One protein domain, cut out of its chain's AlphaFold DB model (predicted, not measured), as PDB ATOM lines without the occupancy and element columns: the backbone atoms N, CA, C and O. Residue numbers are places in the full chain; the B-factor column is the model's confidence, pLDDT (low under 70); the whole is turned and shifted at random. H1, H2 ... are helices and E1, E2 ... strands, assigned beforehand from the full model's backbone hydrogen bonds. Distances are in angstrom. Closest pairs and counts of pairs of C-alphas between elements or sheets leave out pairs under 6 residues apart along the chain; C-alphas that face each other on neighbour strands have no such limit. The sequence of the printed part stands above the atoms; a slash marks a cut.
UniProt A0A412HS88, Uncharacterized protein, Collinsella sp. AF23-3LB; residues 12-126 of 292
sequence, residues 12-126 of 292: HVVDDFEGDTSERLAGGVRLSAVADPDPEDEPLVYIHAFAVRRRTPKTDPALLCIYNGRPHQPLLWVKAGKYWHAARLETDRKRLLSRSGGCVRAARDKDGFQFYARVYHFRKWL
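Overview. This is residues 12 to 126 of the 292 residues of an uncharacterized protein of Collinsella sp. AF23-3LB (UniProt A0A412HS88). Look for one five-stranded sheet curled like part of a barrel and folded over, E4 and E5 facing E7 and E6 with E3 as the hinge; the small hairpin E1 and E2 packs crosswise on it, chiefly by E6. The short helix H1 lies far out and only grazes the sheet. The printed part has 115 residues, with seven named strands and one named helix in the order E1 E2 E3 H1 E4 E5 E6 E7; the large sheet is mixed, ordered E4 E5 E3 E7 E6. It is mostly strand, though under half of the residues are in named elements, and compact, with a radius of gyration of the C-alphas of 13.6 A and spans of 35 by 33 by 32 A.

Along the chain. Find C-alpha 22 at (142.482, 104.464, 145.651), where E1 begins; it covers residues 22 to 25, and E2 residues 29 to 32. E3, residues 44 to 48, starts at C-alpha 44, (141.710, 121.888, 151.011). H1 is residues 61 to 64, E4 residues 76 to 80, and E5 residues 83 to 89, 19.8 A long. E6, residues 98 to 108, is 25.5 A long and bends by 74 degrees at residue 101. E7, residues 114 to 122, is 25.8 A long and ends at C-alpha 122, (133.490, 107.115, 159.867).

Arrangement. In the strongly twisted large sheet, E3 and E7 are parallel, with N 47 and O 118 2.9 A apart. E7 and E6 form an antiparallel hairpin, N 101 and O 119 being 2.7 A apart. E5 is antiparallel to E3, N 46 and O 88 at 2.9 A, and makes a hairpin with E4, N 85 and O 78 at 2.8 A. E3, H1 and E4 form a split strand-helix-strand unit, two strands running the same way with a helix between and E5 between them in the sheet; its crossover is right-handed. E1 and E2 are a hairpin, N 23 and O 31 at 2.8 A; their sheet forms a sandwich, two sheets face to face, with the large one, strands at 69 degrees. The closest C-alphas of E1 and E6 are those of Glu 23 and Gly 102, 6.3 A apart. H1 is too short for an O i to N i+4 pair, and its one O i to N i+3 pair is not within range.

Size, cuts and confidence. The C-alphas farthest apart, of Asp 111 and Trp 125, are 40.3 A apart. The printed part has no cut. The links E2 to E3, E3 to H1 and H1 to E4 are long. Mean pLDDT of the printed part is 72.4; 44 residues are under 70, among them residues 52 to 74.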
ATOM      1  N   HIS A  12     132.455 118.015 139.915       79.81
ATOM      2  CA  HIS A  12     132.610 116.576 139.752       79.81
ATOM      3  C   HIS A  12     134.011 116.151 140.166       79.81
ATOM      4  O   HIS A  12     134.966 116.919 140.056       79.81
ATOM      5  N   VAL A  13     134.124 114.932 140.686       78.44
ATOM      6  CA  VAL A  13     135.442 114.333 140.897       78.44
ATOM      7  C   VAL A  13     136.055 114.025 139.538       78.44
ATOM      8  O   VAL A  13     135.367 113.487 138.667       78.44
ATOM      9  N   VAL A  14     137.325 114.380 139.373       78.75
ATOM     10  CA  VAL A  14     138.094 114.107 138.160       78.75
ATOM     11  C   VAL A  14     138.868 112.805 138.358       78.75
ATOM     12  O   VAL A  14     139.429 112.578 139.428       78.75
ATOM     13  N   ASP A  15     138.843 111.939 137.349       68.56
ATOM     14  CA  ASP A  15     139.485 110.613 137.355       68.56
ATOM     15  C   ASP A  15     140.635 110.554 136.333       68.56
ATOM     16  O   ASP A  15     140.901 109.532 135.712       68.56
ATOM     17  N   ASP A  16     141.272 111.699 136.087       64.69
ATOM     18  CA  ASP A  16     142.301 111.906 135.063       64.69
ATOM     19  C   ASP A  16     143.722 111.603 135.559       64.69
ATOM     20  O   ASP A  16     144.697 111.963 134.901       64.69
ATOM     21  N   PHE A  17     143.848 110.956 136.719       63.53
ATOM     22  CA  PHE A  17     145.124 110.758 137.393       63.53
ATOM     23  C   PHE A  17     145.361 109.293 137.755       63.53
ATOM     24  O   PHE A  17     144.478 108.615 138.284       63.53
ATOM     25  N   GLU A  18     146.585 108.819 137.532       57.16
ATOM     26  CA  GLU A  18     147.063 107.542 138.057       57.16
ATOM     27  C   GLU A  18     147.647 107.781 139.452       57.16
ATOM     28  O   GLU A  18     148.650 108.474 139.614       57.16
ATOM     29  N   GLY A  19     146.977 107.260 140.479       60.72
ATOM     30  CA  GLY A  19     147.482 107.250 141.850       60.72
ATOM     31  C   GLY A  19     147.754 105.820 142.305       60.72
ATOM     32  O   GLY A  19     146.964 104.921 142.025       60.72
ATOM     33  N   ASP A  20     148.831 105.612 143.066       61.38
ATOM     34  CA  ASP A  20     149.191 104.293 143.622       61.38
ATOM     35  C   ASP A  20     148.160 103.763 144.633       61.38
ATOM     36  O   ASP A  20     148.103 102.572 144.946       61.38
ATOM     37  N   THR A  21     147.326 104.655 145.172       72.50
ATOM     38  CA  THR A  21     146.276 104.326 146.138       72.50
ATOM     39  C   THR A  21     144.919 104.803 145.638       72.50
ATOM     40  O   THR A  21     144.824 105.755 144.869       72.50
ATOM     41  N   SER A  22     143.849 104.118 146.050       78.50
ATOM     42  CA  SER A  22     142.482 104.464 145.651       78.50
ATOM     43  C   SER A  22     141.594 104.709 146.858       78.50
ATOM     44  O   SER A  22     141.615 103.950 147.831       78.50
ATOM     45  N   GLU A  23     140.767 105.743 146.764       83.12
ATOM     46  CA  GLU A  23     139.766 106.087 147.760       83.12
ATOM     47  C   GLU A  23     138.368 105.640 147.353       83.12
ATOM     48  O   GLU A  23     138.019 105.570 146.172       83.12
ATOM     49  N   ARG A  24     137.549 105.302 148.356       83.06
ATOM     50  CA  ARG A  24     136.193 104.778 148.139       83.06
ATOM     51  C   ARG A  24     135.133 105.779 148.553       83.06
ATOM     52  O   ARG A  24     134.964 106.068 149.737       83.06
ATOM     53  N   LEU A  25     134.325 106.185 147.580       81.62
ATOM     54  CA  LEU A  25     133.104 106.947 147.796       81.62
ATOM     55  C   LEU A  25     131.858 106.057 147.683       81.62
ATOM     56  O   LEU A  25     131.881 104.898 147.251       81.62
ATOM     57  N   ALA A  26     130.732 106.609 148.126       80.38
ATOM     58  CA  ALA A  26     129.443 105.942 148.122       80.38
ATOM     59  C   ALA A  26     129.076 105.384 146.743       80.38
ATOM     60  O   ALA A  26     129.336 105.982 145.703       80.38
ATOM     61  N   GLY A  27     128.416 104.226 146.745       70.44
ATOM     62  CA  GLY A  27     128.057 103.544 145.504       70.44
ATOM     63  C   GLY A  27     129.156 102.691 144.893       70.44
ATOM     64  O   GLY A  27     128.955 102.216 143.782       70.44
ATOM     65  N   GLY A  28     130.273 102.495 145.596       73.56
ATOM     66  CA  GLY A  28     131.391 101.691 145.106       73.56
ATOM     67  C   GLY A  28     132.300 102.436 144.130       73.56
ATOM     68  O   GLY A  28     133.124 101.796 143.488       73.56
ATOM     69  N   VAL A  29     132.161 103.761 144.033       79.75
ATOM     70  CA  VAL A  29     133.031 104.609 143.213       79.75
ATOM     71  C   VAL A  29     134.432 104.584 143.823       79.75
ATOM     72  O   VAL A  29     134.596 104.904 145.004       79.75
ATOM     73  N   ARG A  30     135.416 104.154 143.032       80.75
ATOM     74  CA  ARG A  30     136.837 104.177 143.380       80.75
ATOM     75  C   ARG A  30     137.502 105.280 142.584       80.75
ATOM     76  O   ARG A  30     137.199 105.408 141.406       80.75
ATOM     77  N   LEU A  31     138.346 106.053 143.243       80.88
ATOM     78  CA  LEU A  31     139.020 107.205 142.660       80.88
ATOM     79  C   LEU A  31     140.486 107.145 143.043       80.88
ATOM     80  O   LEU A  31     140.792 106.753 144.172       80.88
ATOM     81  N   SER A  32     141.367 107.537 142.135       81.00
ATOM     82  CA  SER A  32     142.787 107.678 142.446       81.00
ATOM     83  C   SER A  32     142.980 108.719 143.546       81.00
ATOM     84  O   SER A  32     142.461 109.835 143.471       81.00
ATOM     85  N   ALA A  33     143.697 108.332 144.594       79.88
ATOM     86  CA  ALA A  33     144.073 109.239 145.656       79.88
ATOM     87  C   ALA A  33     145.346 109.986 145.255       79.88
ATOM     88  O   ALA A  33     146.297 109.391 144.747       79.88
ATOM     89  N   VAL A  34     145.356 111.288 145.507       81.62
ATOM     90  CA  VAL A  34     146.488 112.180 145.264       81.62
ATOM     91  C   VAL A  34     147.144 112.517 146.603       81.62
ATOM     92  O   VAL A  34     146.493 112.462 147.652       81.62
ATOM     93  N   ALA A  35     148.437 112.848 146.568       78.00
ATOM     94  CA  ALA A  35     149.136 113.403 147.720       78.00
ATOM     95  C   ALA A  35     148.402 114.645 148.251       78.00
ATOM     96  O   ALA A  35     147.764 115.377 147.490       78.00
ATOM     97  N   ASP A  36     148.474 114.856 149.564       75.38
ATOM     98  CA  ASP A  36     147.906 116.048 150.185       75.38
ATOM     99  C   ASP A  36     148.595 117.300 149.606       75.38
ATOM    100  O   ASP A  36     149.829 117.342 149.609       75.38
ATOM    101  N   PRO A  37     147.838 118.298 149.108       73.56
ATOM    102  CA  PRO A  37     148.429 119.552 148.659       73.56
ATOM    103  C   PRO A  37     148.995 120.325 149.853       73.56
ATOM    104  O   PRO A  37     148.530 120.156 150.988       73.56
ATOM    105  N   ASP A  38     149.981 121.183 149.593       72.94
ATOM    106  CA  ASP A  38     150.480 122.103 150.609       72.94
ATOM    107  C   ASP A  38     149.333 123.042 151.038       72.94
ATOM    108  O   ASP A  38     148.710 123.683 150.182       72.94
ATOM    109  N   PRO A  39     148.990 123.108 152.340       65.69
ATOM    110  CA  PRO A  39     147.915 123.967 152.830       65.69
ATOM    111  C   PRO A  39     148.155 125.464 152.591       65.69
ATOM    112  O   PRO A  39     147.194 126.230 152.692       65.69
ATOM    113  N   GLU A  40     149.393 125.892 152.315       65.00
ATOM    114  CA  GLU A  40     149.703 127.286 151.974       65.00
ATOM    115  C   GLU A  40     149.423 127.619 150.499       65.00
ATOM    116  O   GLU A  40     149.115 128.772 150.187       65.00
ATOM    117  N   ASP A  41     149.438 126.617 149.616       67.62
ATOM    118  CA  ASP A  41     149.296 126.808 148.170       67.62
ATOM    119  C   ASP A  41     147.850 126.633 147.686       67.62
ATOM    120  O   ASP A  41     147.403 127.341 146.777       67.62
ATOM    121  N   GLU A  42     147.089 125.707 148.283       66.94
ATOM    122  CA  GLU A  42     145.771 125.340 147.761       66.94
ATOM    123  C   GLU A  42     144.705 125.093 148.845       66.94
ATOM    124  O   GLU A  42     144.943 124.428 149.858       66.94
ATOM    125  N   PRO A  43     143.461 125.568 148.632       64.75
ATOM    126  CA  PRO A  43     142.387 125.380 149.595       64.75
ATOM    127  C   PRO A  43     141.917 123.919 149.632       64.75
ATOM    128  O   PRO A  43     141.256 123.430 148.710       64.75
ATOM    129  N   LEU A  44     142.180 123.245 150.753       74.06
ATOM    130  CA  LEU A  44     141.710 121.888 151.011       74.06
ATOM    131  C   LEU A  44     140.293 121.894 151.604       74.06
ATOM    132  O   LEU A  44     140.042 122.366 152.718       74.06
ATOM    133  N   VAL A  45     139.339 121.324 150.869       79.50
ATOM    134  CA  VAL A  45     138.003 121.020 151.401       79.50
ATOM    135  C   VAL A  45     137.936 119.558 151.817       79.50
ATOM    136  O   VAL A  45     138.743 118.740 151.390       79.50
ATOM    137  N   TYR A  46     136.953 119.183 152.630       83.44
ATOM    138  CA  TYR A  46     136.699 117.771 152.906       83.44
ATOM    139  C   TYR A  46     135.314 117.339 152.454       83.44
ATOM    140  O   TYR A  46     134.337 118.090 152.533       83.44
ATOM    141  N   ILE A  47     135.239 116.079 152.040       84.81
ATOM    142  CA  ILE A  47     134.007 115.365 151.728       84.81
ATOM    143  C   ILE A  47     133.929 114.098 152.571       84.81
ATOM    144  O   ILE A  47     134.931 113.473 152.910       84.81
ATOM    145  N   HIS A  48     132.717 113.682 152.914       84.25
ATOM    146  CA  HIS A  48     132.521 112.378 153.531       84.25
ATOM    147  C   HIS A  48     132.446 111.274 152.473       84.25
ATOM    148  O   HIS A  48     131.810 111.448 151.432       84.25
ATOM    149  N   ALA A  49     133.034 110.116 152.782       82.44
ATOM    150  CA  ALA A  49     132.997 108.939 151.916       82.44
ATOM    151  C   ALA A  49     131.567 108.438 151.658       82.44
ATOM    152  O   ALA A  49     131.240 107.965 150.571       82.44
ATOM    153  N   PHE A  50     130.681 108.572 152.647       79.94
ATOM    154  CA  PHE A  50     129.260 108.299 152.471       79.94
ATOM    155  C   PHE A  50     128.564 109.491 151.802       79.94
ATOM    156  O   PHE A  50     128.851 110.654 152.085       79.94
ATOM    157  N   ALA A  51     127.614 109.197 150.921       71.38
ATOM    158  CA  ALA A  51     126.844 110.218 150.236       71.38
ATOM    159  C   ALA A  51     125.623 110.606 151.055       71.38
ATOM    160  O   ALA A  51     124.921 109.758 151.603       71.38
ATOM    161  N   VAL A  52     125.334 111.902 151.064       65.12
ATOM    162  CA  VAL A  52     124.166 112.439 151.765       65.12
ATOM    163  C   VAL A  52     122.942 112.426 150.843       65.12
ATOM    164  O   VAL A  52     121.812 112.395 151.327       65.12
ATOM    165  N   ARG A  53     123.131 112.460 149.510       68.94
ATOM    166  CA  ARG A  53     122.025 112.616 148.548       68.94
ATOM    167  C   ARG A  53     122.235 111.852 147.235       68.94
ATOM    168  O   ARG A  53     123.341 111.769 146.711       68.94
ATOM    169  N   ARG A  54     121.125 111.337 146.685       63.66
ATOM    170  CA  ARG A  54     121.017 110.770 145.318       63.66
ATOM    171  C   ARG A  54     120.397 111.739 144.306       63.66
ATOM    172  O   ARG A  54     120.582 111.574 143.109       63.66
ATOM    173  N   ARG A  55     119.627 112.724 144.777       63.81
ATOM    174  CA  ARG A  55     118.991 113.748 143.934       63.81
ATOM    175  C   ARG A  55     119.851 115.006 143.915       63.81
ATOM    176  O   ARG A  55     120.473 115.323 144.929       63.81
ATOM    177  N   THR A  56     119.840 115.710 142.787       62.22
ATOM    178  CA  THR A  56     120.461 117.029 142.651       62.22
ATOM    179  C   THR A  56     119.932 117.982 143.732       62.22
ATOM    180  O   THR A  56     118.737 117.946 144.057       62.22
ATOM    181  N   PRO A  57     120.796 118.808 144.346       64.12
ATOM    182  CA  PRO A  57     120.356 119.834 145.288       64.12
ATOM    183  C   PRO A  57     119.356 120.786 144.606       64.12
ATOM    184  O   PRO A  57     119.608 121.242 143.498       64.12
ATOM    185  N   LYS A  58     118.208 121.051 145.248       57.22
ATOM    186  CA  LYS A  58     117.148 121.935 144.713       57.22
ATOM    187  C   LYS A  58     117.403 123.428 144.958       57.22
ATOM    188  O   LYS A  58     116.790 124.257 144.301       57.22
ATOM    189  N   THR A  59     118.234 123.759 145.940       55.03
ATOM    190  CA  THR A  59     118.627 125.131 146.283       55.03
ATOM    191  C   THR A  59     119.715 125.613 145.338       55.03
ATOM    192  O   THR A  59     120.644 124.849 145.073       55.03
ATOM    193  N   ASP A  60     119.591 126.863 144.886       48.31
ATOM    194  CA  ASP A  60     120.549 127.548 144.019       48.31
ATOM    195  C   ASP A  60     121.985 127.355 144.556       48.31
ATOM    196  O   ASP A  60     122.298 127.830 145.655       48.31
ATOM    197  N   PRO A  61     122.848 126.585 143.867       49.72
ATOM    198  CA  PRO A  61     124.171 126.229 144.373       49.72
ATOM    199  C   PRO A  61     125.104 127.444 144.500       49.72
ATOM    200  O   PRO A  61     126.117 127.356 145.192       49.72
ATOM    201  N   ALA A  62     124.739 128.591 143.913       41.81
ATOM    202  CA  ALA A  62     125.442 129.859 144.083       41.81
ATOM    203  C   ALA A  62     125.369 130.423 145.522       41.81
ATOM    204  O   ALA A  62     126.268 131.153 145.936       41.81
ATOM    205  N   LEU A  63     124.356 130.056 146.322       42.75
ATOM    206  CA  LEU A  63     124.161 130.591 147.681       42.75
ATOM    207  C   LEU A  63     125.039 129.941 148.767       42.75
ATOM    208  O   LEU A  63     125.031 130.403 149.906       42.75
ATOM    209  N   LEU A  64     125.808 128.893 148.449       48.44
ATOM    210  CA  LEU A  64     126.705 128.232 149.414       48.44
ATOM    211  C   LEU A  64     128.157 128.749 149.366       48.44
ATOM    212  O   LEU A  64     128.971 128.357 150.197       48.44
ATOM    213  N   CYS A  65     128.462 129.694 148.468       47.50
ATOM    214  CA  CYS A  65     129.763 130.374 148.411       47.50
ATOM    215  C   CYS A  65     129.911 131.519 149.433       47.50
ATOM    216  O   CYS A  65     130.976 132.125 149.515       47.50
ATOM    217  N   ILE A  66     128.876 131.823 150.227       48.91
ATOM    218  CA  ILE A  66     128.980 132.797 151.319       48.91
ATOM    219  C   ILE A  66     129.364 132.028 152.582       48.91
ATOM    220  O   ILE A  66     128.527 131.408 153.244       48.91
ATOM    221  N   TYR A  67     130.656 132.033 152.910       54.25
ATOM    222  CA  TYR A  67     131.126 131.529 154.194       54.25
ATOM    223  C   TYR A  67     130.578 132.424 155.312       54.25
ATOM    224  O   TYR A  67     131.154 133.449 155.659       54.25
ATOM    225  N   ASN A  68     129.455 132.023 155.905       58.66
ATOM    226  CA  ASN A  68     128.794 132.752 156.992       58.66
ATOM    227  C   ASN A  68     129.513 132.594 158.353       58.66
ATOM    228  O   ASN A  68     128.864 132.609 159.398       58.66
ATOM    229  N   GLY A  69     130.819 132.299 158.370       60.00
ATOM    230  CA  GLY A  69     131.566 131.973 159.594       60.00
ATOM    231  C   GLY A  69     131.222 130.608 160.212       60.00
ATOM    232  O   GLY A  69     131.714 130.268 161.285       60.00
ATOM    233  N   ARG A  70     130.358 129.808 159.569       62.12
ATOM    234  CA  ARG A  70     129.902 128.505 160.080       62.12
ATOM    235  C   ARG A  70     130.623 127.355 159.364       62.12
ATOM    236  O   ARG A  70     130.190 126.959 158.283       62.12
ATOM    237  N   PRO A  71     131.629 126.711 159.980       62.22
ATOM    238  CA  PRO A  71     132.438 125.667 159.333       62.22
ATOM    239  C   PRO A  71     131.687 124.355 159.041       62.22
ATOM    240  O   PRO A  71     132.233 123.405 158.480       62.22
ATOM    241  N   HIS A  72     130.434 124.238 159.480       62.38
ATOM    242  CA  HIS A  72     129.647 123.013 159.352       62.38
ATOM    243  C   HIS A  72     128.651 123.042 158.190       62.38
ATOM    244  O   HIS A  72     128.106 121.986 157.857       62.38
ATOM    245  N   GLN A  73     128.427 124.208 157.576       65.81
ATOM    246  CA  GLN A  73     127.572 124.335 156.399       65.81
ATOM    247  C   GLN A  73     128.299 123.800 155.152       65.81
ATOM    248  O   GLN A  73     129.516 123.959 155.047       65.81
ATOM    249  N   PRO A  74     127.593 123.106 154.237       66.81
ATOM    250  CA  PRO A  74     128.176 122.697 152.961       66.81
ATOM    251  C   PRO A  74     128.579 123.942 152.169       66.81
ATOM    252  O   PRO A  74     127.738 124.798 151.956       66.81
ATOM    253  N   LEU A  75     129.834 124.039 151.741       70.00
ATOM    254  CA  LEU A  75     130.305 125.124 150.872       70.00
ATOM    255  C   LEU A  75     129.895 124.880 149.420       70.00
ATOM    256  O   LEU A  75     129.512 125.792 148.699       70.00
ATOM    257  N   LEU A  76     129.970 123.623 148.986       74.12
ATOM    258  CA  LEU A  76     129.603 123.214 147.637       74.12
ATOM    259  C   LEU A  76     129.233 121.729 147.601       74.12
ATOM    260  O   LEU A  76     129.449 120.984 148.564       74.12
ATOM    261  N   TRP A  77     128.651 121.298 146.486       77.88
ATOM    262  CA  TRP A  77     128.287 119.903 146.251       77.88
ATOM    263  C   TRP A  77     129.169 119.293 145.166       77.88
ATOM    264  O   TRP A  77     129.232 119.808 144.052       77.88
ATOM    265  N   VAL A  78     129.806 118.168 145.501       79.75
ATOM    266  CA  VAL A  78     130.657 117.392 144.595       79.75
ATOM    267  C   VAL A  78     129.924 116.121 144.180       79.75
ATOM    268  O   VAL A  78     129.424 115.368 145.022       79.75
ATOM    269  N   LYS A  79     129.845 115.877 142.879       82.94
ATOM    270  CA  LYS A  79     129.285 114.677 142.274       82.94
ATOM    271  C   LYS A  79     130.370 113.617 142.131       82.94
ATOM    272  O   LYS A  79     131.393 113.857 141.498       82.94
ATOM    273  N   ALA A  80     130.102 112.428 142.653       79.75
ATOM    274  CA  ALA A  80     130.895 111.232 142.397       79.75
ATOM    275  C   ALA A  80     129.963 110.126 141.888       79.75
ATOM    276  O   ALA A  80     129.056 109.668 142.594       79.75
ATOM    277  N   GLY A  81     130.122 109.738 140.620       79.00
ATOM    278  CA  GLY A  81     129.177 108.850 139.939       79.00
ATOM    279  C   GLY A  81     127.740 109.391 139.992       79.00
ATOM    280  O   GLY A  81     127.441 110.471 139.485       79.00
ATOM    281  N   LYS A  82     126.829 108.641 140.630       77.19
ATOM    282  CA  LYS A  82     125.411 109.026 140.813       77.19
ATOM    283  C   LYS A  82     125.102 109.703 142.154       77.19
ATOM    284  O   LYS A  82     123.932 109.933 142.465       77.19
ATOM    285  N   TYR A  83     126.116 109.957 142.973       80.38
ATOM    286  CA  TYR A  83     125.959 110.423 144.344       80.38
ATOM    287  C   TYR A  83     126.509 111.831 144.543       80.38
ATOM    288  O   TYR A  83     127.467 112.242 143.894       80.38
ATOM    289  N   TRP A  84     125.886 112.558 145.469       80.69
ATOM    290  CA  TRP A  84     126.260 113.919 145.832       80.69
ATOM    291  C   TRP A  84     126.853 113.956 147.239       80.69
ATOM    292  O   TRP A  84     126.226 113.530 148.221       80.69
ATOM    293  N   HIS A  85     128.055 114.512 147.317       82.69
ATOM    294  CA  HIS A  85     128.847 114.688 148.521       82.69
ATOM    295  C   HIS A  85     128.883 116.172 148.886       82.69
ATOM    296  O   HIS A  85     129.064 117.038 148.032       82.69
ATOM    297  N   ALA A  86     128.673 116.471 150.164       80.62
ATOM    298  CA  ALA A  86     128.767 117.831 150.675       80.62
ATOM    299  C   ALA A  86     130.234 118.151 150.979       80.62
ATOM    300  O   ALA A  86     130.792 117.546 151.896       80.62
ATOM    301  N   ALA A  87     130.819 119.099 150.250       78.81
ATOM    302  CA  ALA A  87     132.147 119.625 150.539       78.81
ATOM    303  C   ALA A  87     132.062 120.749 151.575       78.81
ATOM    304  O   ALA A  87     131.139 121.570 151.553       78.81
ATOM    305  N   ARG A  88     132.986 120.750 152.533       78.00
ATOM    306  CA  ARG A  88     132.986 121.637 153.707       78.00
ATOM    307  C   ARG A  88     134.420 122.052 154.051       78.00
ATOM    308  O   ARG A  88     135.358 121.354 153.677       78.00
ATOM    309  N   LEU A  89     134.577 123.147 154.796       75.62
ATOM    310  CA  LEU A  89     135.889 123.638 155.239       75.62
ATOM    311  C   LEU A  89     136.469 122.765 156.356       75.62
ATOM    312  O   LEU A  89     135.787 122.541 157.363       75.62
ATOM    313  N   GLU A  90     137.708 122.301 156.200       69.31
ATOM    314  CA  GLU A  90     138.371 121.472 157.208       69.31
ATOM    315  C   GLU A  90     138.421 122.176 158.578       69.31
ATOM    316  O   GLU A  90     138.618 123.383 158.684       69.31
ATOM    317  N   THR A  91     138.129 121.423 159.643       65.62
ATOM    318  CA  THR A  91     138.149 121.921 161.027       65.62
ATOM    319  C   THR A  91     138.704 120.861 161.963       65.62
ATOM    320  O   THR A  91     138.307 119.695 161.890       65.62
ATOM    321  N   ASP A  92     139.545 121.277 162.911       59.03
ATOM    322  CA  ASP A  92     140.275 120.373 163.812       59.03
ATOM    323  C   ASP A  92     139.382 119.467 164.671       59.03
ATOM    324  O   ASP A  92     139.755 118.347 165.025       59.03
ATOM    325  N   ARG A  93     138.147 119.894 164.962       59.12
ATOM    326  CA  ARG A  93     137.220 119.195 165.873       59.12
ATOM    327  C   ARG A  93     136.717 117.831 165.367       59.12
ATOM    328  O   ARG A  93     135.978 117.156 166.080       59.12
ATOM    329  N   LYS A  94     137.067 117.401 164.148       59.94
ATOM    330  CA  LYS A  94     136.431 116.251 163.466       59.94
ATOM    331  C   LYS A  94     137.198 114.930 163.523       59.94
ATOM    332  O   LYS A  94     136.650 113.895 163.137       59.94
ATOM    333  N   ARG A  95     138.411 114.926 164.084       61.16
ATOM    334  CA  ARG A  95     139.269 113.727 164.179       61.16
ATOM    335  C   ARG A  95     138.729 112.630 165.110       61.16
ATOM    336  O   ARG A  95     139.185 111.487 165.028       61.16
ATOM    337  N   LEU A  96     137.761 112.948 165.978       65.06
ATOM    338  CA  LEU A  96     137.211 112.003 166.959       65.06
ATOM    339  C   LEU A  96     136.276 110.963 166.317       65.06
ATOM    340  O   LEU A  96     136.399 109.769 166.580       65.06
ATOM    341  N   LEU A  97     135.366 111.408 165.446       71.19
ATOM    342  CA  LEU A  97     134.335 110.561 164.824       71.19
ATOM    343  C   LEU A  97     134.748 110.067 163.434       71.19
ATOM    344  O   LEU A  97     134.320 109.007 162.970       71.19
ATOM    345  N   SER A  98     135.589 110.836 162.755       78.44
ATOM    346  CA  SER A  98     136.000 110.541 161.393       78.44
ATOM    347  C   SER A  98     137.511 110.334 161.317       78.44
ATOM    348  O   SER A  98     138.281 110.945 162.055       78.44
ATOM    349  N   ARG A  99     137.929 109.416 160.451       82.69
ATOM    350  CA  ARG A  99     139.319 109.170 160.069       82.69
ATOM    351  C   ARG A  99     139.551 109.826 158.707       82.69
ATOM    352  O   ARG A  99     138.721 109.645 157.815       82.69
ATOM    353  N   SER A 100     140.661 110.545 158.566       81.12
ATOM    354  CA  SER A 100     141.139 111.029 157.272       81.12
ATOM    355  C   SER A 100     141.565 109.846 156.394       81.12
ATOM    356  O   SER A 100     142.297 108.957 156.838       81.12
ATOM    357  N   GLY A 101     141.029 109.807 155.180       81.06
ATOM    358  CA  GLY A 101     141.549 109.042 154.051       81.06
ATOM    359  C   GLY A 101     142.380 109.950 153.145       81.06
ATOM    360  O   GLY A 101     142.760 111.052 153.546       81.06
ATOM    361  N   GLY A 102     142.645 109.476 151.935       82.75
ATOM    362  CA  GLY A 102     143.352 110.196 150.888       82.75
ATOM    363  C   GLY A 102     142.570 111.374 150.306       82.75
ATOM    364  O   GLY A 102     141.371 111.567 150.556       82.75
ATOM    365  N   CYS A 103     143.281 112.172 149.516       84.38
ATOM    366  CA  CYS A 103     142.729 113.311 148.799       84.38
ATOM    367  C   CYS A 103     142.307 112.922 147.388       84.38
ATOM    368  O   CYS A 103     142.973 112.138 146.723       84.38
ATOM    369  N   VAL A 104     141.196 113.485 146.927       84.56
ATOM    370  CA  VAL A 104     140.716 113.341 145.550       84.56
ATOM    371  C   VAL A 104     140.606 114.715 144.907       84.56
ATOM    372  O   VAL A 104     140.280 115.696 145.577       84.56
ATOM    373  N   ARG A 105     140.861 114.794 143.603       83.56
ATOM    374  CA  ARG A 105     140.754 116.044 142.849       83.56
ATOM    375  C   ARG A 105     139.327 116.239 142.350       83.56
ATOM    376  O   ARG A 105     138.700 115.312 141.844       83.56
ATOM    377  N   ALA A 106     138.805 117.449 142.471       82.50
ATOM    378  CA  ALA A 106     137.497 117.812 141.950       82.50
ATOM    379  C   ALA A 106     137.593 119.081 141.104       82.50
ATOM    380  O   ALA A 106     138.391 119.969 141.386       82.50
ATOM    381  N   ALA A 107     136.769 119.162 140.063       81.56
ATOM    382  CA  ALA A 107     136.687 120.312 139.178       81.56
ATOM    383  C   ALA A 107     135.296 120.935 139.249       81.56
ATOM    384  O   ALA A 107     134.280 120.239 139.297       81.56
ATOM    385  N   ARG A 108     135.250 122.267 139.259       78.12
ATOM    386  CA  ARG A 108     134.012 123.044 139.220       78.12
ATOM    387  C   ARG A 108     133.488 123.118 137.789       78.12
ATOM    388  O   ARG A 108     134.134 123.719 136.941       78.12
ATOM    389  N   ASP A 109     132.278 122.621 137.546       71.50
ATOM    390  CA  ASP A 109     131.674 122.502 136.209       71.50
ATOM    391  C   ASP A 109     131.576 123.843 135.469       71.50
ATOM    392  O   ASP A 109     131.647 123.883 134.247       71.50
ATOM    393  N   LYS A 110     131.406 124.948 136.204       67.38
ATOM    394  CA  LYS A 110     131.197 126.280 135.621       67.38
ATOM    395  C   LYS A 110     132.453 126.882 134.992       67.38
ATOM    396  O   LYS A 110     132.358 127.501 133.943       67.38
ATOM    397  N   ASP A 111     133.595 126.737 135.660       67.75
ATOM    398  CA  ASP A 111     134.814 127.494 135.329       67.75
ATOM    399  C   ASP A 111     136.055 126.595 135.228       67.75
ATOM    400  O   ASP A 111     137.164 127.088 135.066       67.75
ATOM    401  N   GLY A 112     135.895 125.280 135.395       69.56
ATOM    402  CA  GLY A 112     136.998 124.320 135.395       69.56
ATOM    403  C   GLY A 112     137.931 124.430 136.600       69.56
ATOM    404  O   GLY A 112     138.926 123.717 136.642       69.56
ATOM    405  N   PHE A 113     137.631 125.289 137.583       74.25
ATOM    406  CA  PHE A 113     138.472 125.474 138.767       74.25
ATOM    407  C   PHE A 113     138.666 124.143 139.497       74.25
ATOM    408  O   PHE A 113     137.693 123.532 139.953       74.25
ATOM    409  N   GLN A 114     139.918 123.713 139.593       77.69
ATOM    410  CA  GLN A 114     140.306 122.472 140.244       77.69
ATOM    411  C   GLN A 114     140.642 122.734 141.709       77.69
ATOM    412  O   GLN A 114     141.253 123.740 142.049       77.69
ATOM    413  N   PHE A 115     140.216 121.823 142.570       78.00
ATOM    414  CA  PHE A 115     140.482 121.864 143.999       78.00
ATOM    415  C   PHE A 115     140.613 120.449 144.551       78.00
ATOM    416  O   PHE A 115     140.171 119.471 143.938       78.00
ATOM    417  N   TYR A 116     141.186 120.347 145.742       82.25
ATOM    418  CA  TYR A 116     141.426 119.076 146.406       82.25
ATOM    419  C   TYR A 116     140.402 118.853 147.508       82.25
ATOM    420  O   TYR A 116     140.044 119.761 148.263       82.25
ATOM    421  N   ALA A 117     139.902 117.624 147.579       84.38
ATOM    422  CA  ALA A 117     138.923 117.199 148.556       84.38
ATOM    423  C   ALA A 117     139.455 116.006 149.357       84.38
ATOM    424  O   ALA A 117     139.583 114.901 148.831       84.38
ATOM    425  N   ARG A 118     139.703 116.195 150.655       85.56
ATOM    426  CA  ARG A 118     140.070 115.096 151.554       85.56
ATOM    427  C   ARG A 118     138.856 114.232 151.870       85.56
ATOM    428  O   ARG A 118     137.813 114.737 152.305       85.56
ATOM    429  N   VAL A 119     138.987 112.921 151.697       86.88
ATOM    430  CA  VAL A 119     137.908 111.972 151.981       86.88
ATOM    431  C   VAL A 119     137.932 111.584 153.457       86.88
ATOM    432  O   VAL A 119     138.938 111.125 153.982       86.88
ATOM    433  N   TYR A 120     136.809 111.742 154.155       86.38
ATOM    434  CA  TYR A 120     136.665 111.330 155.553       86.38
ATOM    435  C   TYR A 120     135.742 110.121 155.703       86.38
ATOM    436  O   TYR A 120     134.573 110.141 155.296       86.38
ATOM    437  N   HIS A 121     136.240 109.098 156.394       84.44
ATOM    438  CA  HIS A 121     135.502 107.886 156.739       84.44
ATOM    439  C   HIS A 121     135.032 107.929 158.187       84.44
ATOM    440  O   HIS A 121     135.747 108.406 159.066       84.44
ATOM    441  N   PHE A 122     133.855 107.378 158.478       81.69
ATOM    442  CA  PHE A 122     133.490 107.115 159.867       81.69
ATOM    443  C   PHE A 122     134.407 106.051 160.462       81.69
ATOM    444  O   PHE A 122     134.711 105.041 159.821       81.69
ATOM    445  N   ARG A 123     134.852 106.268 161.701       83.00
ATOM    446  CA  ARG A 123     135.620 105.250 162.415       83.00
ATOM    447  C   ARG A 123     134.731 104.038 162.684       83.00
ATOM    448  O   ARG A 123     133.587 104.184 163.103       83.00
ATOM    449  N   LYS A 124     135.281 102.834 162.497       81.12
ATOM    450  CA  LYS A 124     134.544 101.570 162.672       81.12
ATOM    451  C   LYS A 124     133.928 101.422 164.067       81.12
ATOM    452  O   LYS A 124     132.854 100.851 164.179       81.12
ATOM    453  N   TRP A 125     134.557 101.979 165.106       81.25
ATOM    454  CA  TRP A 125     134.029 101.916 166.473       81.25
ATOM    455  C   TRP A 125     132.687 102.646 166.636       81.25
ATOM    456  O   TRP A 125     131.911 102.280 167.508       81.25
ATOM    457  N   LEU A 126     132.348 103.607 165.767       80.56
ATOM    458  CA  LEU A 126     131.024 104.236 165.788       80.56
ATOM    459  C   LEU A 126     129.901 103.258 165.444       80.56
ATOM    460  O   LEU A 126     128.774 103.455 165.881       80.56
TER     461      LEU A 126